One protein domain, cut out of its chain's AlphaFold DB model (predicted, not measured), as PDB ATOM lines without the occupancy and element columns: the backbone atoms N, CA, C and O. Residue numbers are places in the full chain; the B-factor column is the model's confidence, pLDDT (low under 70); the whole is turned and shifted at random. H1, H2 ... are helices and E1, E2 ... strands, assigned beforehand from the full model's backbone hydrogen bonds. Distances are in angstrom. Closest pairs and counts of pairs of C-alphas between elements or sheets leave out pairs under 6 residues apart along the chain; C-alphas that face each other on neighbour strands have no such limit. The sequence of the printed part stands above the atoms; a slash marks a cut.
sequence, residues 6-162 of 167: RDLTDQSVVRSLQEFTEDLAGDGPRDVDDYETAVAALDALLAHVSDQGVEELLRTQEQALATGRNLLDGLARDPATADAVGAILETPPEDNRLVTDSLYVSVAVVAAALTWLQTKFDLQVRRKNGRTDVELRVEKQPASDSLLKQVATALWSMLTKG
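This is residues 6 to 162 of the 167 residues of an uncharacterized protein of Streptomyces sp. Ag109_G2-15 (UniProt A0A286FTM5). A compact helical body has H6 through its middle, with H1, H4 and H2 packed round it, and the two-strand hairpin of E1 and E2 makes one end of the long axis, with H2 between hairpin and H6. H7 runs from near E2 back to H4, H5 packs on H1, and the link of residues 91 to 101 loops round the opposite end. The printed part has 157 residues with seven named helices and two strands, in the order H1 H2 H3 H4 H5 H6 E1 E2 H7; the sheet, E1 - E2, is antiparallel and the class is mostly helix. The radius of gyration of the C-alphas is 14.9 A, and the spans are 44 by 30 by 28 A.

E1, residues 122 to 128, and E2, residues 131 to 138, form an antiparallel hairpin, with N 124 to O 135 at 2.9 A and N 133 to O 126 at 2.8 A, within hydrogen-bond range. H2, residues 35 to 46, comes closest to E2 at the C-alphas of Ala 41 and Val 134, 5.8 A. H6, residues 102 to 118, touches H2 with its residues 107 to 114 alone, closest C-alphas Val 39 and Val 110 at 6.7 A, a steep tilt of 55 degrees. H4, residues 61 to 75, is the hub, touching five helices; it touches H6 at a shallow tilt of 23 degrees, the same way, closest C-alphas Gln 61 and Ser 102 at 4.6 A. H1, residues 10 to 25, touches H6 at a tilt of 34 degrees, only just shallow, closest C-alphas Thr 21 and Ala 112 at 5.3 A. H5, residues 82 to 90, touches H1, closest C-alphas Ser 16 and Ile 88 at 6.3 A. H7, residues 145 to 160, touches H4 with its residues 158 to 160 alone, closest C-alphas Gly 74 and Met 158 at 4.9 A. H3, residues 54 to 57, touches H2, closest C-alphas Asp 43 and Val 54 at 6.0 A. Every O i to N i+4 pair is within hydrogen-bond range in H1, H2, H4, H5, H6 and H7; H3 is too short for one.

H1 begins at C-alpha 10, (172.598, 266.428, 170.416), and measures 22.6 A; H2 measures 16.3 A, H3 5.1 A, H4 20.6 A, H5 11.7 A and H6 24.6 A. E1 measures 19.1 A and E2 23.0 A. H7 measures 22.0 A and ends at C-alpha 160, (167.681, 251.992, 163.231).

The C-alphas farthest apart, of Asn 96 and Gln 141, are 45.9 A apart. The printed part has no cut, and the link H5 to H6 is long. Mean pLDDT of the printed part is 83.8; residues 25 to 32, 95 to 102, 139 to 141 and 162 are under 70.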
ATOM      1  N   ARG A   6     172.423 257.718 174.482       79.44
ATOM      2  CA  ARG A   6     171.072 258.258 174.706       79.44
ATOM      3  C   ARG A   6     171.039 259.453 175.661       79.44
ATOM      4  O   ARG A   6     170.165 260.299 175.516       79.44
ATOM      5  N   ASP A   7     172.010 259.550 176.566       83.81
ATOM      6  CA  ASP A   7     172.088 260.623 177.562       83.81
ATOM      7  C   ASP A   7     172.966 261.793 177.084       83.81
ATOM      8  O   ASP A   7     173.127 262.799 177.789       83.81
ATOM      9  N   LEU A   8     173.593 261.661 175.909       83.81
ATOM     10  CA  LEU A   8     174.372 262.726 175.291       83.81
ATOM     11  C   LEU A   8     173.460 263.841 174.780       83.81
ATOM     12  O   LEU A   8     172.365 263.604 174.258       83.81
ATOM     13  N   THR A   9     173.962 265.070 174.879       88.44
ATOM     14  CA  THR A   9     173.365 266.201 174.170       88.44
ATOM     15  C   THR A   9     173.469 265.956 172.664       88.44
ATOM     16  O   THR A   9     174.366 265.249 172.203       88.44
ATOM     17  N   ASP A  10     172.574 266.557 171.881       88.75
ATOM     18  CA  ASP A  10     172.598 266.428 170.416       88.75
ATOM     19  C   ASP A  10     173.963 266.803 169.818       88.75
ATOM     20  O   ASP A  10     174.436 266.191 168.866       88.75
ATOM     21  N   GLN A  11     174.632 267.780 170.423       86.62
ATOM     22  CA  GLN A  11     175.936 268.260 169.979       86.62
ATOM     23  C   GLN A  11     177.041 267.258 170.289       86.62
ATOM     24  O   GLN A  11     177.850 266.955 169.413       86.62
ATOM     25  N   SER A  12     177.045 266.695 171.501       89.19
ATOM     26  CA  SER A  12     177.998 265.650 171.866       89.19
ATOM     27  C   SER A  12     177.826 264.409 170.992       89.19
ATOM     28  O   SER A  12     178.824 263.774 170.677       89.19
ATOM     29  N   VAL A  13     176.611 264.087 170.527       91.06
ATOM     30  CA  VAL A  13     176.396 263.010 169.540       91.06
ATOM     31  C   VAL A  13     177.128 263.314 168.233       91.06
ATOM     32  O   VAL A  13     177.932 262.503 167.781       91.06
ATOM     33  N   VAL A  14     176.884 264.487 167.640       91.31
ATOM     34  CA  VAL A  14     177.512 264.886 166.367       91.31
ATOM     35  C   VAL A  14     179.032 264.911 166.490       91.31
ATOM     36  O   VAL A  14     179.726 264.360 165.639       91.31
ATOM     37  N   ARG A  15     179.554 265.512 167.562       89.44
ATOM     38  CA  ARG A  15     180.995 265.617 167.793       89.44
ATOM     39  C   ARG A  15     181.645 264.263 168.039       89.44
ATOM     40  O   ARG A  15     182.689 264.009 167.463       89.44
ATOM     41  N   SER A  16     180.999 263.377 168.796       92.25
ATOM     42  CA  SER A  16     181.526 262.025 169.018       92.25
ATOM     43  C   SER A  16     181.630 261.237 167.709       92.25
ATOM     44  O   SER A  16     182.592 260.505 167.511       92.25
ATOM     45  N   LEU A  17     180.668 261.397 166.790       92.75
ATOM     46  CA  LEU A  17     180.722 260.773 165.460       92.75
ATOM     47  C   LEU A  17     181.839 261.358 164.582       92.75
ATOM     48  O   LEU A  17     182.480 260.622 163.832       92.75
ATOM     49  N   GLN A  18     182.066 262.673 164.666       90.31
ATOM     50  CA  GLN A  18     183.159 263.346 163.959       90.31
ATOM     51  C   GLN A  18     184.521 262.897 164.484       90.31
ATOM     52  O   GLN A  18     185.356 262.488 163.691       90.31
ATOM     53  N   GLU A  19     184.713 262.906 165.801       90.25
ATOM     54  CA  GLU A  19     185.957 262.488 166.450       90.25
ATOM     55  C   GLU A  19     186.254 261.012 166.168       90.25
ATOM     56  O   GLU A  19     187.344 260.682 165.723       90.25
ATOM     57  N   PHE A  20     185.242 260.142 166.250       90.88
ATOM     58  CA  PHE A  20     185.354 258.746 165.820       90.88
ATOM     59  C   PHE A  20     185.827 258.615 164.366       90.88
ATOM     60  O   PHE A  20     186.676 257.780 164.050       90.88
ATOM     61  N   THR A  21     185.262 259.432 163.473       88.75
ATOM     62  CA  THR A  21     185.643 259.438 162.060       88.75
ATOM     63  C   THR A  21     187.084 259.911 161.892       88.75
ATOM     64  O   THR A  21     187.834 259.306 161.139       88.75
ATOM     65  N   GLU A  22     187.495 260.967 162.590       86.56
ATOM     66  CA  GLU A  22     188.850 261.522 162.517       86.56
ATOM     67  C   GLU A  22     189.904 260.556 163.079       86.56
ATOM     68  O   GLU A  22     190.940 260.362 162.440       86.56
ATOM     69  N   ASP A  23     189.610 259.894 164.198       84.12
ATOM     70  CA  ASP A  23     190.509 258.941 164.858       84.12
ATOM     71  C   ASP A  23     190.781 257.695 164.003       84.12
ATOM     72  O   ASP A  23     191.903 257.182 163.979       84.12
ATOM     73  N   LEU A  24     189.765 257.198 163.288       78.19
ATOM     74  CA  LEU A  24     189.861 255.955 162.514       78.19
ATOM     75  C   LEU A  24     190.085 256.153 161.018       78.19
ATOM     76  O   LEU A  24     190.576 255.230 160.368       78.19
ATOM     77  N   ALA A  25     189.765 257.321 160.453       67.44
ATOM     78  CA  ALA A  25     189.938 257.550 159.020       67.44
ATOM     79  C   ALA A  25     191.410 257.480 158.573       67.44
ATOM     80  O   ALA A  25     191.655 257.212 157.397       67.44
ATOM     81  N   GLY A  26     192.379 257.685 159.476       59.97
ATOM     82  CA  GLY A  26     193.814 257.636 159.172       59.97
ATOM     83  C   GLY A  26     194.228 258.456 157.932       59.97
ATOM     84  O   GLY A  26     193.484 259.302 157.438       59.97
ATOM     85  N   ASP A  27     195.420 258.167 157.398       51.81
ATOM     86  CA  ASP A  27     195.923 258.695 156.110       51.81
ATOM     87  C   ASP A  27     195.557 257.782 154.912       51.81
ATOM     88  O   ASP A  27     196.170 257.844 153.842       51.81
ATOM     89  N   GLY A  28     194.594 256.870 155.087       48.91
ATOM     90  CA  GLY A  28     194.187 255.923 154.046       48.91
ATOM     91  C   GLY A  28     193.485 256.609 152.863       48.91
ATOM     92  O   GLY A  28     192.872 257.665 153.037       48.91
ATOM     93  N   PRO A  29     193.548 256.035 151.645       47.81
ATOM     94  CA  PRO A  29     192.820 256.574 150.502       47.81
ATOM     95  C   PRO A  29     191.313 256.567 150.787       47.81
ATOM     96  O   PRO A  29     190.718 255.524 151.059       47.81
ATOM     97  N   ARG A  30     190.701 257.751 150.731       61.69
ATOM     98  CA  ARG A  30     189.253 257.923 150.838       61.69
ATOM     99  C   ARG A  30     188.675 257.790 149.436       61.69
ATOM    100  O   ARG A  30     188.825 258.685 148.621       61.69
ATOM    101  N   ASP A  31     188.024 256.667 149.152       62.88
ATOM    102  CA  ASP A  31     187.364 256.434 147.853       62.88
ATOM    103  C   ASP A  31     186.029 257.207 147.713       62.88
ATOM    104  O   ASP A  31     185.343 257.099 146.696       62.88
ATOM    105  N   VAL A  32     185.643 257.987 148.731       66.81
ATOM    106  CA  VAL A  32     184.409 258.780 148.777       66.81
ATOM    107  C   VAL A  32     184.734 260.202 149.229       66.81
ATOM    108  O   VAL A  32     185.003 260.433 150.409       66.81
ATOM    109  N   ASP A  33     184.676 261.146 148.289       73.31
ATOM    110  CA  ASP A  33     185.102 262.540 148.501       73.31
ATOM    111  C   ASP A  33     183.940 263.523 148.731       73.31
ATOM    112  O   ASP A  33     184.164 264.670 149.122       73.31
ATOM    113  N   ASP A  34     182.694 263.104 148.494       83.69
ATOM    114  CA  ASP A  34     181.516 263.961 148.619       83.69
ATOM    115  C   ASP A  34     180.324 263.254 149.284       83.69
ATOM    116  O   ASP A  34     180.180 262.029 149.244       83.69
ATOM    117  N   TYR A  35     179.461 264.055 149.913       84.88
ATOM    118  CA  TYR A  35     178.313 263.576 150.686       84.88
ATOM    119  C   TYR A  35     177.275 262.833 149.833       84.88
ATOM    120  O   TYR A  35     176.699 261.852 150.294       84.88
ATOM    121  N   GLU A  36     177.038 263.261 148.592       87.31
ATOM    122  CA  GLU A  36     176.047 262.630 147.714       87.31
ATOM    123  C   GLU A  36     176.505 261.221 147.314       87.31
ATOM    124  O   GLU A  36     175.741 260.259 147.395       87.31
ATOM    125  N   THR A  37     177.778 261.073 146.950       86.00
ATOM    126  CA  THR A  37     178.394 259.775 146.662       86.00
ATOM    127  C   THR A  37     178.403 258.876 147.897       86.00
ATOM    128  O   THR A  37     178.137 257.680 147.779       86.00
ATOM    129  N   ALA A  38     178.642 259.441 149.083       88.44
ATOM    130  CA  ALA A  38     178.596 258.719 150.349       88.44
ATOM    131  C   ALA A  38     177.203 258.148 150.650       88.44
ATOM    132  O   ALA A  38     177.069 256.956 150.936       88.44
ATOM    133  N   VAL A  39     176.165 258.977 150.524       91.56
ATOM    134  CA  VAL A  39     174.766 258.557 150.683       91.56
ATOM    135  C   VAL A  39     174.416 257.483 149.659       91.56
ATOM    136  O   VAL A  39     173.945 256.416 150.042       91.56
ATOM    137  N   ALA A  40     174.737 257.700 148.381       89.19
ATOM    138  CA  ALA A  40     174.443 256.737 147.323       89.19
ATOM    139  C   ALA A  40     175.150 255.386 147.530       89.19
ATOM    140  O   ALA A  40     174.608 254.342 147.168       89.19
ATOM    141  N   ALA A  41     176.355 255.388 148.107       89.12
ATOM    142  CA  ALA A  41     177.070 254.163 148.435       89.12
ATOM    143  C   ALA A  41     176.380 253.393 149.574       89.12
ATOM    144  O   ALA A  41     176.152 252.185 149.475       89.12
ATOM    145  N   LEU A  42     175.998 254.095 150.640       91.56
ATOM    146  CA  LEU A  42     175.248 253.492 151.736       91.56
ATOM    147  C   LEU A  42     173.883 252.972 151.263       91.56
ATOM    148  O   LEU A  42     173.524 251.850 151.605       91.56
ATOM    149  N   ASP A  43     173.167 253.716 150.419       92.56
ATOM    150  CA  ASP A  43     171.903 253.275 149.821       92.56
ATOM    151  C   ASP A  43     172.070 252.010 148.979       92.56
ATOM    152  O   ASP A  43     171.292 251.066 149.116       92.56
ATOM    153  N   ALA A  44     173.108 251.947 148.141       90.50
ATOM    154  CA  ALA A  44     173.387 250.764 147.332       90.50
ATOM    155  C   ALA A  44     173.632 249.517 148.201       90.50
ATOM    156  O   ALA A  44     173.150 248.434 147.868       90.50
ATOM    157  N   LEU A  45     174.336 249.666 149.329       89.88
ATOM    158  CA  LEU A  45     174.552 248.577 150.282       89.88
ATOM    159  C   LEU A  45     173.258 248.200 151.025       89.88
ATOM    160  O   LEU A  45     172.938 247.020 151.169       89.88
ATOM    161  N   LEU A  46     172.503 249.187 151.504       92.19
ATOM    162  CA  LEU A  46     171.301 248.964 152.311       92.19
ATOM    163  C   LEU A  46     170.113 248.441 151.493       92.19
ATOM    164  O   LEU A  46     169.267 247.737 152.049       92.19
ATOM    165  N   ALA A  47     170.102 248.652 150.174       90.88
ATOM    166  CA  ALA A  47     169.112 248.083 149.257       90.88
ATOM    167  C   ALA A  47     169.046 246.540 149.296       90.88
ATOM    168  O   ALA A  47     168.067 245.941 148.855       90.88
ATOM    169  N   HIS A  48     170.063 245.866 149.845       87.50
ATOM    170  CA  HIS A  48     170.037 244.416 150.058       87.50
ATOM    171  C   HIS A  48     169.114 243.963 151.206       87.50
ATOM    172  O   HIS A  48     168.829 242.763 151.320       87.50
ATOM    173  N   VAL A  49     168.697 244.878 152.089       90.69
ATOM    174  CA  VAL A  49     168.009 244.547 153.352       90.69
ATOM    175  C   VAL A  49     166.825 245.455 153.688       90.69
ATOM    176  O   VAL A  49     166.034 245.091 154.556       90.69
ATOM    177  N   SER A  50     166.690 246.604 153.028       89.06
ATOM    178  CA  SER A  50     165.623 247.570 153.275       89.06
ATOM    179  C   SER A  50     165.247 248.307 151.993       89.06
ATOM    180  O   SER A  50     166.118 248.651 151.197       89.06
ATOM    181  N   ASP A  51     163.955 248.598 151.831       86.69
ATOM    182  CA  ASP A  51     163.457 249.512 150.791       86.69
ATOM    183  C   ASP A  51     163.570 250.987 151.221       86.69
ATOM    184  O   ASP A  51     163.343 251.902 150.431       86.69
ATOM    185  N   GLN A  52     163.896 251.231 152.493       88.00
ATOM    186  CA  GLN A  52     164.077 252.562 153.049       88.00
ATOM    187  C   GLN A  52     165.532 253.018 152.876       88.00
ATOM    188  O   GLN A  52     166.444 252.408 153.436       88.00
ATOM    189  N   GLY A  53     165.728 254.119 152.149       85.44
ATOM    190  CA  GLY A  53     167.041 254.731 151.941       85.44
ATOM    191  C   GLY A  53     167.543 255.569 153.122       85.44
ATOM    192  O   GLY A  53     166.791 255.958 154.021       85.44
ATOM    193  N   VAL A  54     168.829 255.894 153.089       91.06
ATOM    194  CA  VAL A  54     169.544 256.749 154.043       91.06
ATOM    195  C   VAL A  54     168.920 258.138 154.117       91.06
ATOM    196  O   VAL A  54     168.770 258.682 155.209       91.06
ATOM    197  N   GLU A  55     168.476 258.693 152.988       90.06
ATOM    198  CA  GLU A  55     167.800 259.995 152.968       90.06
ATOM    199  C   GLU A  55     166.524 260.019 153.824       90.06
ATOM    200  O   GLU A  55     166.229 261.035 154.450       90.06
ATOM    201  N   GLU A  56     165.778 258.912 153.909       90.75
ATOM    202  CA  GLU A  56     164.600 258.817 154.782       90.75
ATOM    203  C   GLU A  56     165.007 258.842 156.259       90.75
ATOM    204  O   GLU A  56     164.370 259.522 157.064       90.75
ATOM    205  N   LEU A  57     166.068 258.110 156.621       90.38
ATOM    206  CA  LEU A  57     166.589 258.062 157.992       90.38
ATOM    207  C   LEU A  57     167.151 259.410 158.457       90.38
ATOM    208  O   LEU A  57     167.176 259.690 159.653       90.38
ATOM    209  N   LEU A  58     167.605 260.238 157.519       92.50
ATOM    210  CA  LEU A  58     168.279 261.504 157.794       92.50
ATOM    211  C   LEU A  58     167.453 262.726 157.367       92.50
ATOM    212  O   LEU A  58     167.986 263.836 157.317       92.50
ATOM    213  N   ARG A  59     166.163 262.539 157.050       89.88
ATOM    214  CA  ARG A  59     165.307 263.595 156.489       89.88
ATOM    215  C   ARG A  59     165.145 264.776 157.436       89.88
ATOM    216  O   ARG A  59     165.165 265.923 156.994       89.88
ATOM    217  N   THR A  60     164.910 264.509 158.718       90.25
ATOM    218  CA  THR A  60     164.792 265.551 159.741       90.25
ATOM    219  C   THR A  60     165.977 265.511 160.693       90.25
ATOM    220  O   THR A  60     166.611 264.473 160.884       90.25
ATOM    221  N   GLN A  61     166.257 266.643 161.343       88.81
ATOM    222  CA  GLN A  61     167.313 266.718 162.353       88.81
ATOM    223  C   GLN A  61     167.092 265.708 163.489       88.81
ATOM    224  O   GLN A  61     168.038 265.061 163.922       88.81
ATOM    225  N   GLU A  62     165.847 265.542 163.943       90.31
ATOM    226  CA  GLU A  62     165.483 264.580 164.989       90.31
ATOM    227  C   GLU A  62     165.784 263.137 164.560       90.31
ATOM    228  O   GLU A  62     166.400 262.385 165.316       90.31
ATOM    229  N   GLN A  63     165.419 262.765 163.328       92.00
ATOM    230  CA  GLN A  63     165.708 261.435 162.787       92.00
ATOM    231  C   GLN A  63     167.216 261.212 162.612       92.00
ATOM    232  O   GLN A  63     167.727 260.161 163.002       92.00
ATOM    233  N   ALA A  64     167.948 262.213 162.115       92.25
ATOM    234  CA  ALA A  64     169.400 262.145 161.980       92.25
ATOM    235  C   ALA A  64     170.095 261.987 163.344       92.25
ATOM    236  O   ALA A  64     171.011 261.181 163.484       92.25
ATOM    237  N   LEU A  65     169.621 262.687 164.378       91.81
ATOM    238  CA  LEU A  65     170.147 262.577 165.739       91.81
ATOM    239  C   LEU A  65     169.820 261.231 166.389       91.81
ATOM    240  O   LEU A  65     170.678 260.647 167.052       91.81
ATOM    241  N   ALA A  66     168.600 260.724 166.207       92.62
ATOM    242  CA  ALA A  66     168.229 259.387 166.665       92.62
ATOM    243  C   ALA A  66     169.108 258.320 165.992       92.62
ATOM    244  O   ALA A  66     169.673 257.465 166.674       92.62
ATOM    245  N   THR A  67     169.306 258.439 164.677       94.69
ATOM    246  CA  THR A  67     170.193 257.569 163.894       94.69
ATOM    247  C   THR A  67     171.639 257.665 164.380       94.69
ATOM    248  O   THR A  67     172.290 256.642 164.570       94.69
ATOM    249  N   GLY A  68     172.142 258.869 164.668       94.38
ATOM    250  CA  GLY A  68     173.493 259.071 165.194       94.38
ATOM    251  C   GLY A  68     173.710 258.458 166.577       94.38
ATOM    252  O   GLY A  68     174.739 257.828 166.819       94.38
ATOM    253  N   ARG A  69     172.723 258.564 167.474       94.88
ATOM    254  CA  ARG A  69     172.764 257.897 168.787       94.88
ATOM    255  C   ARG A  69     172.776 256.383 168.651       94.88
ATOM    256  O   ARG A  69     173.559 255.722 169.328       94.88
ATOM    257  N   ASN A  70     171.922 255.847 167.783       95.00
ATOM    258  CA  ASN A  70     171.877 254.419 167.496       95.00
ATOM    259  C   ASN A  70     173.214 253.934 166.917       95.00
ATOM    260  O   ASN A  70     173.746 252.918 167.361       95.00
ATOM    261  N   LEU A  71     173.795 254.696 165.989       95.50
ATOM    262  CA  LEU A  71     175.083 254.375 165.393       95.50
ATOM    263  C   LEU A  71     176.190 254.340 166.451       95.50
ATOM    264  O   LEU A  71     176.868 253.324 166.547       95.50
ATOM    265  N   LEU A  72     176.324 255.369 167.298       94.19
ATOM    266  CA  LEU A  72     177.294 255.377 168.408       94.19
ATOM    267  C   LEU A  72     177.124 254.171 169.336       94.19
ATOM    268  O   LEU A  72     178.103 253.555 169.746       94.19
ATOM    269  N   ASP A  73     175.881 253.820 169.649       93.75
ATOM    270  CA  ASP A  73     175.557 252.676 170.499       93.75
ATOM    271  C   ASP A  73     175.960 251.344 169.842       93.75
ATOM    272  O   ASP A  73     176.489 250.451 170.498       93.75
ATOM    273  N   GLY A  74     175.777 251.230 168.524       92.75
ATOM    274  CA  GLY A  74     176.278 250.115 167.728       92.75
ATOM    275  C   GLY A  74     177.807 250.049 167.695       92.75
ATOM    276  O   GLY A  74     178.377 248.984 167.920       92.75
ATOM    277  N   LEU A  75     178.474 251.182 167.463       93.00
ATOM    278  CA  LEU A  75     179.934 251.266 167.388       93.00
ATOM    279  C   LEU A  75     180.600 250.938 168.731       93.00
ATOM    280  O   LEU A  75     181.628 250.268 168.758       93.00
ATOM    281  N   ALA A  76     179.988 251.342 169.846       92.00
ATOM    282  CA  ALA A  76     180.466 251.021 171.189       92.00
ATOM    283  C   ALA A  76     180.388 249.517 171.519       92.00
ATOM    284  O   ALA A  76     181.047 249.054 172.449       92.00
ATOM    285  N   ARG A  77     179.573 248.744 170.784       90.25
ATOM    286  CA  ARG A  77     179.443 247.284 170.943       90.25
ATOM    287  C   ARG A  77     180.217 246.484 169.904       90.25
ATOM    288  O   ARG A  77     180.404 245.284 170.090       90.25
ATOM    289  N   ASP A  78     180.633 247.114 168.813       88.88
ATOM    290  CA  ASP A  78     181.397 246.453 167.765       88.88
ATOM    291  C   ASP A  78     182.867 246.306 168.194       88.88
ATOM    292  O   ASP A  78     183.515 247.314 168.472       88.88
ATOM    293  N   PRO A  79     183.435 245.085 168.228       87.12
ATOM    294  CA  PRO A  79     184.793 244.868 168.730       87.12
ATOM    295  C   PRO A  79     185.893 245.656 168.009       87.12
ATOM    296  O   PRO A  79     186.942 245.881 168.603       87.12
ATOM    297  N   ALA A  80     185.690 246.057 166.748       86.62
ATOM    298  CA  ALA A  80     186.694 246.813 166.000       86.62
ATOM    299  C   ALA A  80     186.684 248.310 166.348       86.62
ATOM    300  O   ALA A  80     187.680 248.990 166.125       86.62
ATOM    301  N   THR A  81     185.574 248.822 166.885       89.56
ATOM    302  CA  THR A  81     185.385 250.252 167.174       89.56
ATOM    303  C   THR A  81     185.126 250.560 168.646       89.56
ATOM    304  O   THR A  81     185.176 251.727 169.032       89.56
ATOM    305  N   ALA A  82     184.871 249.543 169.473       89.44
ATOM    306  CA  ALA A  82     184.472 249.691 170.870       89.44
ATOM    307  C   ALA A  82     185.495 250.463 171.708       89.44
ATOM    308  O   ALA A  82     185.093 251.317 172.492       89.44
ATOM    309  N   ASP A  83     186.794 250.213 171.526       88.94
ATOM    310  CA  ASP A  83     187.839 250.905 172.290       88.94
ATOM    311  C   ASP A  83     187.906 252.398 171.928       88.94
ATOM    312  O   ASP A  83     187.913 253.251 172.816       88.94
ATOM    313  N   ALA A  84     187.881 252.719 170.629       89.00
ATOM    314  CA  ALA A  84     187.908 254.099 170.138       89.00
ATOM    315  C   ALA A  84     186.664 254.880 170.592       89.00
ATOM    316  O   ALA A  84     186.766 255.945 171.197       89.00
ATOM    317  N   VAL A  85     185.471 254.313 170.385       91.31
ATOM    318  CA  VAL A  85     184.219 254.949 170.817       91.31
ATOM    319  C   VAL A  85     184.109 254.999 172.337       91.31
ATOM    320  O   VAL A  85     183.611 255.982 172.878       91.31
ATOM    321  N   GLY A  86     184.594 253.981 173.044       88.94
ATOM    322  CA  GLY A  86     184.633 253.950 174.501       88.94
ATOM    323  C   GLY A  86     185.401 255.140 175.071       88.94
ATOM    324  O   GLY A  86     184.863 255.840 175.927       88.94
ATOM    325  N   ALA A  87     186.596 255.419 174.543       89.00
ATOM    326  CA  ALA A  87     187.409 256.563 174.955       89.00
ATOM    327  C   ALA A  87     186.684 257.905 174.739       89.00
ATOM    328  O   ALA A  87     186.636 258.735 175.650       89.00
ATOM    329  N   ILE A  88     186.039 258.082 173.580       89.88
ATOM    330  CA  ILE A  88     185.244 259.281 173.269       89.88
ATOM    331  C   ILE A  88     184.060 259.413 174.239       89.88
ATOM    332  O   ILE A  88     183.804 260.482 174.783       89.88
ATOM    333  N   LEU A  89     183.335 258.325 174.516       89.25
ATOM    334  CA  LEU A  89     182.157 258.346 175.392       89.25
ATOM    335  C   LEU A  89     182.491 258.491 176.885       89.25
ATOM    336  O   LEU A  89     181.607 258.830 177.678       89.25
ATOM    337  N   GLU A  90     183.729 258.214 177.297       88.94
ATOM    338  CA  GLU A  90     184.198 258.482 178.658       88.94
ATOM    339  C   GLU A  90     184.360 259.974 178.929       88.94
ATOM    340  O   GLU A  90     184.012 260.433 180.020       88.94
ATOM    341  N   THR A  91     184.826 260.727 177.933       85.75
ATOM    342  CA  THR A  91     184.927 262.189 177.995       85.75
ATOM    343  C   THR A  91     184.294 262.794 176.742       85.75
ATOM    344  O   THR A  91     185.023 263.269 175.872       85.75
ATOM    345  N   PRO A  92     182.948 262.775 176.622       82.44
ATOM    346  CA  PRO A  92     182.287 263.233 175.410       82.44
ATOM    347  C   PRO A  92     182.672 264.679 175.102       82.44
ATOM    348  O   PRO A  92     182.619 265.512 176.014       82.44
ATOM    349  N   PRO A  93     183.001 265.007 173.843       82.25
ATOM    350  CA  PRO A  93     183.304 266.375 173.464       82.25
ATOM    351  C   PRO A  93     182.116 267.289 173.798       82.25
ATOM    352  O   PRO A  93     180.979 267.086 173.348       82.25
ATOM    353  N   GLU A  94     182.386 268.296 174.627       72.00
ATOM    354  CA  GLU A  94     181.464 269.386 174.927       72.00
ATOM    355  C   GLU A  94     181.779 270.569 174.008       72.00
ATOM    356  O   GLU A  94     182.931 270.975 173.856       72.00
ATOM    357  N   ASP A  95     180.748 271.158 173.408       59.16
ATOM    358  CA  ASP A  95     180.850 272.462 172.760       59.16
ATOM    359  C   ASP A  95     179.654 273.307 173.217       59.16
ATOM    360  O   ASP A  95     178.556 272.795 173.408       59.16
ATOM    361  N   ASN A  96     179.860 274.608 173.420       55.00
ATOM    362  CA  ASN A  96     178.808 275.549 173.835       55.00
ATOM    363  C   ASN A  96     178.134 276.218 172.618       55.00
ATOM    364  O   ASN A  96     177.533 277.290 172.735       55.00
ATOM    365  N   ARG A  97     178.264 275.628 171.425       55.09
ATOM    366  CA  ARG A  97     177.784 276.192 170.157       55.09
ATOM    367  C   ARG A  97     176.576 275.417 169.651       55.09
ATOM    368  O   ARG A  97     176.656 274.225 169.399       55.09
ATOM    369  N   LEU A  98     175.459 276.117 169.461       57.09
ATOM    370  CA  LEU A  98     174.214 275.541 168.948       57.09
ATOM    371  C   LEU A  98     174.433 274.854 167.585       57.09
ATOM    372  O   LEU A  98     174.756 275.517 166.603       57.09
ATOM    373  N   VAL A  99     174.210 273.538 167.517       59.72
ATOM    374  CA  VAL A  99     174.084 272.797 166.251       59.72
ATOM    375  C   VAL A  99     172.700 273.090 165.676       59.72
ATOM    376  O   VAL A  99     171.706 272.471 166.048       59.72
ATOM    377  N   THR A 100     172.619 274.092 164.807       59.06
ATOM    378  CA  THR A 100     171.346 274.577 164.248       59.06
ATOM    379  C   THR A 100     171.009 274.009 162.874       59.06
ATOM    380  O   THR A 100     169.950 274.330 162.346       59.06
ATOM    381  N   ASP A 101     171.890 273.208 162.275       63.94
ATOM    382  CA  ASP A 101     171.746 272.781 160.884       63.94
ATOM    383  C   ASP A 101     171.795 271.249 160.773       63.94
ATOM    384  O   ASP A 101     172.760 270.592 161.177       63.94
ATOM    385  N   SER A 102     170.698 270.685 160.259       62.75
ATOM    386  CA  SER A 102     170.486 269.245 160.102       62.75
ATOM    387  C   SER A 102     171.513 268.606 159.178       62.75
ATOM    388  O   SER A 102     171.850 267.442 159.374       62.75
ATOM    389  N   LEU A 103     172.052 269.365 158.217       72.56
ATOM    390  CA  LEU A 103     173.047 268.857 157.280       72.56
ATOM    391  C   LEU A 103     174.319 268.389 158.004       72.56
ATOM    392  O   LEU A 103     174.878 267.358 157.644       72.56
ATOM    393  N   TYR A 104     174.736 269.075 159.075       81.12
ATOM    394  CA  TYR A 104     175.918 268.676 159.852       81.12
ATOM    395  C   TYR A 104     175.722 267.345 160.574       81.12
ATOM    396  O   TYR A 104     176.661 266.553 160.666       81.12
ATOM    397  N   VAL A 105     174.508 267.087 161.071       86.31
ATOM    398  CA  VAL A 105     174.185 265.818 161.734       86.31
ATOM    399  C   VAL A 105     174.229 264.683 160.715       86.31
ATOM    400  O   VAL A 105     174.903 263.683 160.944       86.31
ATOM    401  N   SER A 106     173.565 264.857 159.570       90.75
ATOM    402  CA  SER A 106     173.502 263.835 158.525       90.75
ATOM    403  C   SER A 106     174.886 263.501 157.965       90.75
ATOM    404  O   SER A 106     175.216 262.326 157.818       90.75
ATOM    405  N   VAL A 107     175.736 264.510 157.744       90.88
ATOM    406  CA  VAL A 107     177.132 264.313 157.320       90.88
ATOM    407  C   VAL A 107     177.914 263.493 158.346       90.88
ATOM    408  O   VAL A 107     178.587 262.540 157.961       90.88
ATOM    409  N   ALA A 108     177.806 263.812 159.641       91.69
ATOM    410  CA  ALA A 108     178.518 263.078 160.688       91.69
ATOM    411  C   ALA A 108     178.084 261.605 160.764       91.69
ATOM    412  O   ALA A 108     178.926 260.719 160.900       91.69
ATOM    413  N   VAL A 109     176.784 261.326 160.619       94.50
ATOM    414  CA  VAL A 109     176.256 259.952 160.600       94.50
ATOM    415  C   VAL A 109     176.771 259.173 159.391       94.50
ATOM    416  O   VAL A 109     177.257 258.054 159.545       94.50
ATOM    417  N   VAL A 110     176.690 259.761 158.196       94.44
ATOM    418  CA  VAL A 110     177.142 259.122 156.951       94.44
ATOM    419  C   VAL A 110     178.646 258.843 156.995       94.44
ATOM    420  O   VAL A 110     179.075 257.736 156.671       94.44
ATOM    421  N   ALA A 111     179.443 259.811 157.449       91.31
ATOM    422  CA  ALA A 111     180.890 259.667 157.549       91.31
ATOM    423  C   ALA A 111     181.294 258.573 158.555       91.31
ATOM    424  O   ALA A 111     182.126 257.723 158.237       91.31
ATOM    425  N   ALA A 112     180.649 258.520 159.723       93.06
ATOM    426  CA  ALA A 112     180.907 257.480 160.715       93.06
ATOM    427  C   ALA A 112     180.483 256.081 160.223       93.06
ATOM    428  O   ALA A 112     181.204 255.106 160.433       93.06
ATOM    429  N   ALA A 113     179.350 255.971 159.521       93.69
ATOM    430  CA  ALA A 113     178.899 254.710 158.930       93.69
ATOM    431  C   ALA A 113     179.894 254.175 157.885       93.69
ATOM    432  O   ALA A 113     180.228 252.988 157.893       93.69
ATOM    433  N   LEU A 114     180.407 255.051 157.016       90.88
ATOM    434  CA  LEU A 114     181.450 254.693 156.054       90.88
ATOM    435  C   LEU A 114     182.765 254.328 156.739       90.88
ATOM    436  O   LEU A 114     183.384 253.336 156.360       90.88
ATOM    437  N   THR A 115     183.161 255.071 157.771       90.06
ATOM    438  CA  THR A 115     184.377 254.779 158.543       90.06
ATOM    439  C   THR A 115     184.305 253.383 159.153       90.06
ATOM    440  O   THR A 115     185.237 252.598 159.008       90.06
ATOM    441  N   TRP A 116     183.169 253.006 159.750       91.38
ATOM    442  CA  TRP A 116     182.963 251.647 160.257       91.38
ATOM    443  C   TRP A 116     183.092 250.580 159.161       91.38
ATOM    444  O   TRP A 116     183.753 249.566 159.389       91.38
ATOM    445  N   LEU A 117     182.544 250.809 157.960       89.56
ATOM    446  CA  LEU A 117     182.751 249.899 156.825       89.56
ATOM    447  C   LEU A 117     184.237 249.788 156.458       89.56
ATOM    448  O   LEU A 117     184.729 248.680 156.251       89.56
ATOM    449  N   GLN A 118     184.956 250.910 156.438       86.88
ATOM    450  CA  GLN A 118     186.386 250.967 156.125       86.88
ATOM    451  C   GLN A 118     187.262 250.274 157.177       86.88
ATOM    452  O   GLN A 118     188.306 249.733 156.830       86.88
ATOM    453  N   THR A 119     186.825 250.183 158.443       84.25
ATOM    454  CA  THR A 119     187.540 249.370 159.452       84.25
ATOM    455  C   THR A 119     187.518 247.867 159.150       84.25
ATOM    456  O   THR A 119     188.310 247.113 159.714       84.25
ATOM    457  N   LYS A 120     186.600 247.410 158.287       83.56
ATOM    458  CA  LYS A 120     186.356 245.984 158.015       83.56
ATOM    459  C   LYS A 120     186.656 245.584 156.572       83.56
ATOM    460  O   LYS A 120     186.916 244.410 156.318       83.56
ATOM    461  N   PHE A 121     186.591 246.530 155.638       84.06
ATOM    462  CA  PHE A 121     186.650 246.276 154.203       84.06
ATOM    463  C   PHE A 121     187.416 247.377 153.475       84.06
ATOM    464  O   PHE A 121     187.293 248.553 153.816       84.06
ATOM    465  N   ASP A 122     188.088 247.016 152.383       80.62
ATOM    466  CA  ASP A 122     188.450 248.015 151.379       80.62
ATOM    467  C   ASP A 122     187.165 248.384 150.623       80.62
ATOM    468  O   ASP A 122     186.588 247.563 149.896       80.62
ATOM    469  N   LEU A 123     186.681 249.606 150.835       78.12
ATOM    470  CA  LEU A 123     185.492 250.140 150.180       78.12
ATOM    471  C   LEU A 123     185.887 250.763 148.844       78.12
ATOM    472  O   LEU A 123     186.607 251.753 148.836       78.12
ATOM    473  N   GLN A 124     185.351 250.241 147.741       79.88
ATOM    474  CA  GLN A 124     185.476 250.868 146.433       79.88
ATOM    475  C   GLN A 124     184.106 251.298 145.908       79.88
ATOM    476  O   GLN A 124     183.218 250.472 145.684       79.88
ATOM    477  N   VAL A 125     183.948 252.595 145.652       78.38
ATOM    478  CA  VAL A 125     182.725 253.158 145.069       78.38
ATOM    479  C   VAL A 125     182.961 253.454 143.593       78.38
ATOM    480  O   VAL A 125     183.910 254.140 143.217       78.38
ATOM    481  N   ARG A 126     182.108 252.915 142.716       78.12
ATOM    482  CA  ARG A 126     182.173 253.175 141.273       78.12
ATOM    483  C   ARG A 126     180.859 253.757 140.793       78.12
ATOM    484  O   ARG A 126     179.799 253.186 141.006       78.12
ATOM    485  N   ARG A 127     180.928 254.864 140.057       75.62
ATOM    486  CA  ARG A 127     179.767 255.425 139.362       75.62
ATOM    487  C   ARG A 127     179.792 254.984 137.898       75.62
ATOM    488  O   ARG A 127     180.718 255.326 137.164       75.62
ATOM    489  N   LYS A 128     178.784 254.230 137.453       75.81
ATOM    490  CA  LYS A 128     178.639 253.774 136.061       75.81
ATOM    491  C   LYS A 128     177.243 254.097 135.539       75.81
ATOM    492  O   LYS A 128     176.245 253.680 136.109       75.81
ATOM    493  N   ASN A 129     177.165 254.823 134.421       73.62
ATOM    494  CA  ASN A 129     175.902 255.186 133.757       73.62
ATOM    495  C   ASN A 129     174.875 255.878 134.680       73.62
ATOM    496  O   ASN A 129     173.679 255.625 134.572       73.62
ATOM    497  N   GLY A 130     175.336 256.716 135.613       75.50
ATOM    498  CA  GLY A 130     174.463 257.386 136.587       75.50
ATOM    499  C   GLY A 130     173.991 256.499 137.745       75.50
ATOM    500  O   GLY A 130     173.245 256.976 138.589       75.50
ATOM    501  N   ARG A 131     174.440 255.239 137.819       77.00
ATOM    502  CA  ARG A 131     174.241 254.358 138.972       77.00
ATOM    503  C   ARG A 131     175.513 254.303 139.815       77.00
ATOM    504  O   ARG A 131     176.611 254.224 139.263       77.00
ATOM    505  N   THR A 132     175.358 254.346 141.133       78.94
ATOM    506  CA  THR A 132     176.439 254.077 142.086       78.94
ATOM    507  C   THR A 132     176.441 252.586 142.399       78.94
ATOM    508  O   THR A 132     175.450 252.058 142.896       78.94
ATOM    509  N   ASP A 133     177.542 251.918 142.074       77.75
ATOM    510  CA  ASP A 133     177.819 250.532 142.431       77.75
ATOM    511  C   ASP A 133     178.859 250.528 143.561       77.75
ATOM    512  O   ASP A 133     179.893 251.202 143.475       77.75
ATOM    513  N   VAL A 134     178.591 249.762 144.618       74.69
ATOM    514  CA  VAL A 134     179.501 249.605 145.759       74.69
ATOM    515  C   VAL A 134     180.118 248.223 145.732       74.69
ATOM    516  O   VAL A 134     179.417 247.215 145.684       74.69
ATOM    517  N   GLU A 135     181.444 248.180 145.780       77.31
ATOM    518  CA  GLU A 135     182.224 246.954 145.871       77.31
ATOM    519  C   GLU A 135     182.973 246.966 147.210       77.31
ATOM    520  O   GLU A 135     183.883 247.767 147.416       77.31
ATOM    521  N   LEU A 136     182.585 246.080 148.132       76.88
ATOM    522  CA  LEU A 136     183.362 245.803 149.343       76.88
ATOM    523  C   LEU A 136     184.364 244.695 149.044       76.88
ATOM    524  O   LEU A 136     183.999 243.679 148.441       76.88
ATOM    525  N   ARG A 137     185.613 244.860 149.483       75.38
ATOM    526  CA  ARG A 137     186.647 243.834 149.334       75.38
ATOM    527  C   ARG A 137     187.187 243.375 150.678       75.38
ATOM    528  O   ARG A 137     187.457 244.180 151.564       75.38
ATOM    529  N   VAL A 138     187.391 242.065 150.783       70.75
ATOM    530  CA  VAL A 138     188.152 241.421 151.859       70.75
ATOM    531  C   VAL A 138     189.446 240.922 151.236       70.75
ATOM    532  O   VAL A 138     189.400 240.144 150.285       70.75
ATOM    533  N   GLU A 139     190.596 241.404 151.712       65.06
ATOM    534  CA  GLU A 139     191.919 240.986 151.212       65.06
ATOM    535  C   GLU A 139     192.016 241.016 149.667       65.06
ATOM    536  O   GLU A 139     192.527 240.095 149.025       65.06
ATOM    537  N   LYS A 140     191.506 242.097 149.053       59.66
ATOM    538  CA  LYS A 140     191.450 242.348 147.594       59.66
ATOM    539  C   LYS A 140     190.499 241.461 146.778       59.66
ATOM    540  O   LYS A 140     190.473 241.604 145.554       59.66
ATOM    541  N   GLN A 141     189.706 240.591 147.399       64.75
ATOM    542  CA  GLN A 141     188.646 239.843 146.716       64.75
ATOM    543  C   GLN A 141     187.279 240.498 146.943       64.75
ATOM    544  O   GLN A 141     187.007 240.932 148.064       64.75
ATOM    545  N   PRO A 142     186.403 240.562 145.920       76.69
ATOM    546  CA  PRO A 142     185.034 241.034 146.100       76.69
ATOM    547  C   PRO A 142     184.299 240.215 147.165       76.69
ATOM    548  O   PRO A 142     184.386 238.985 147.191       76.69
ATOM    549  N   ALA A 143     183.551 240.896 148.028       81.75
ATOM    550  CA  ALA A 143     182.689 240.250 149.003       81.75
ATOM    551  C   ALA A 143     181.574 239.451 148.306       81.75
ATOM    552  O   ALA A 143     180.973 239.903 147.333       81.75
ATOM    553  N   SER A 144     181.275 238.260 148.831       85.44
ATOM    554  CA  SER A 144     180.110 237.474 148.398       85.44
ATOM    555  C   SER A 144     178.790 238.190 148.719       85.44
ATOM    556  O   SER A 144     178.702 238.876 149.737       85.44
ATOM    557  N   ASP A 145     177.730 237.933 147.949       85.25
ATOM    558  CA  ASP A 145     176.382 238.473 148.210       85.25
ATOM    559  C   ASP A 145     175.885 238.174 149.632       85.25
ATOM    560  O   ASP A 145     175.265 239.016 150.282       85.25
ATOM    561  N   SER A 146     176.188 236.980 150.156       87.75
ATOM    562  CA  SER A 146     175.850 236.612 151.534       87.75
ATOM    563  C   SER A 146     176.566 237.475 152.567       87.75
ATOM    564  O   SER A 146     175.993 237.764 153.615       87.75
ATOM    565  N   LEU A 147     177.809 237.877 152.293       87.56
ATOM    566  CA  LEU A 147     178.573 238.759 153.170       87.56
ATOM    567  C   LEU A 147     178.065 240.199 153.058       87.56
ATOM    568  O   LEU A 147     177.819 240.819 154.086       87.56
ATOM    569  N   LEU A 148     177.814 240.692 151.839       87.69
ATOM    570  CA  LEU A 148     177.213 242.011 151.612       87.69
ATOM    571  C   LEU A 148     175.886 242.154 152.361       87.69
ATOM    572  O   LEU A 148     175.684 243.134 153.072       87.69
ATOM    573  N   LYS A 149     175.017 241.139 152.286       90.12
ATOM    574  CA  LYS A 149     173.745 241.132 153.013       90.12
ATOM    575  C   LYS A 149     173.941 241.159 154.531       90.12
ATOM    576  O   LYS A 149     173.252 241.915 155.202       90.12
ATOM    577  N   GLN A 150     174.880 240.378 155.072       90.00
ATOM    578  CA  GLN A 150     175.182 240.382 156.512       90.00
ATOM    579  C   GLN A 150     175.689 241.747 156.989       90.00
ATOM    580  O   GLN A 150     175.226 242.252 158.010       90.00
ATOM    581  N   VAL A 151     176.595 242.368 156.230       90.62
ATOM    582  CA  VAL A 151     177.126 243.703 156.534       90.62
ATOM    583  C   VAL A 151     176.021 244.753 156.457       90.62
ATOM    584  O   VAL A 151     175.883 245.562 157.373       90.62
ATOM    585  N   ALA A 152     175.186 244.705 155.415       92.06
ATOM    586  CA  ALA A 152     174.038 245.590 155.271       92.06
ATOM    587  C   ALA A 152     173.043 245.427 156.433       92.06
ATOM    588  O   ALA A 152     172.574 246.423 156.973       92.06
ATOM    589  N   THR A 153     172.759 244.194 156.871       93.31
ATOM    590  CA  THR A 153     171.899 243.928 158.037       93.31
ATOM    591  C   THR A 153     172.492 244.515 159.315       93.31
ATOM    592  O   THR A 153     171.772 245.166 160.072       93.31
ATOM    593  N   ALA A 154     173.793 244.321 159.549       92.44
ATOM    594  CA  ALA A 154     174.471 244.870 160.718       92.44
ATOM    595  C   ALA A 154     174.402 246.403 160.729       92.44
ATOM    596  O   ALA A 154     173.940 246.988 161.709       92.44
ATOM    597  N   LEU A 155     174.757 247.045 159.612       93.25
ATOM    598  CA  LEU A 155     174.702 248.498 159.486       93.25
ATOM    599  C   LEU A 155     173.274 249.031 159.650       93.25
ATOM    600  O   LEU A 155     173.048 249.967 160.410       93.25
ATOM    601  N   TRP A 156     172.289 248.406 159.001       94.31
ATOM    602  CA  TRP A 156     170.881 248.780 159.144       94.31
ATOM    603  C   TRP A 156     170.407 248.712 160.601       94.31
ATOM    604  O   TRP A 156     169.716 249.613 161.082       94.31
ATOM    605  N   SER A 157     170.803 247.668 161.332       93.12
ATOM    606  CA  SER A 157     170.480 247.514 162.755       93.12
ATOM    607  C   SER A 157     171.127 248.613 163.605       93.12
ATOM    608  O   SER A 157     170.467 249.214 164.460       93.12
ATOM    609  N   MET A 158     172.393 248.945 163.320       93.19
ATOM    610  CA  MET A 158     173.097 250.046 163.979       93.19
ATOM    611  C   MET A 158     172.419 251.392 163.720       93.19
ATOM    612  O   MET A 158     172.287 252.168 164.652       93.19
ATOM    613  N   LEU A 159     171.935 251.655 162.504       92.81
ATOM    614  CA  LEU A 159     171.271 252.919 162.170       92.81
ATOM    615  C   LEU A 159     169.871 253.035 162.804       92.81
ATOM    616  O   LEU A 159     169.473 254.106 163.262       92.81
ATOM    617  N   THR A 160     169.113 251.937 162.874       90.75
ATOM    618  CA  THR A 160     167.681 251.992 163.231       90.75
ATOM    619  C   THR A 160     167.354 251.666 164.684       90.75
ATOM    620  O   THR A 160     166.362 252.177 165.205       90.75
ATOM    621  N   LYS A 161     168.137 250.810 165.347       80.06
ATOM    622  CA  LYS A 161     167.789 250.279 166.679       80.06
ATOM    623  C   LYS A 161     168.853 250.528 167.744       80.06
ATOM    624  O   LYS A 161     168.532 250.430 168.927       80.06
ATOM    625  N   GLY A 162     170.078 250.854 167.325       62.84
ATOM    626  CA  GLY A 162     171.257 250.907 168.184       62.84
ATOM    627  C   GLY A 162     171.583 249.503 168.660       62.84
ATOM    628  O   GLY A 162     170.945 249.023 169.587       62.84
TER     629      GLY A 162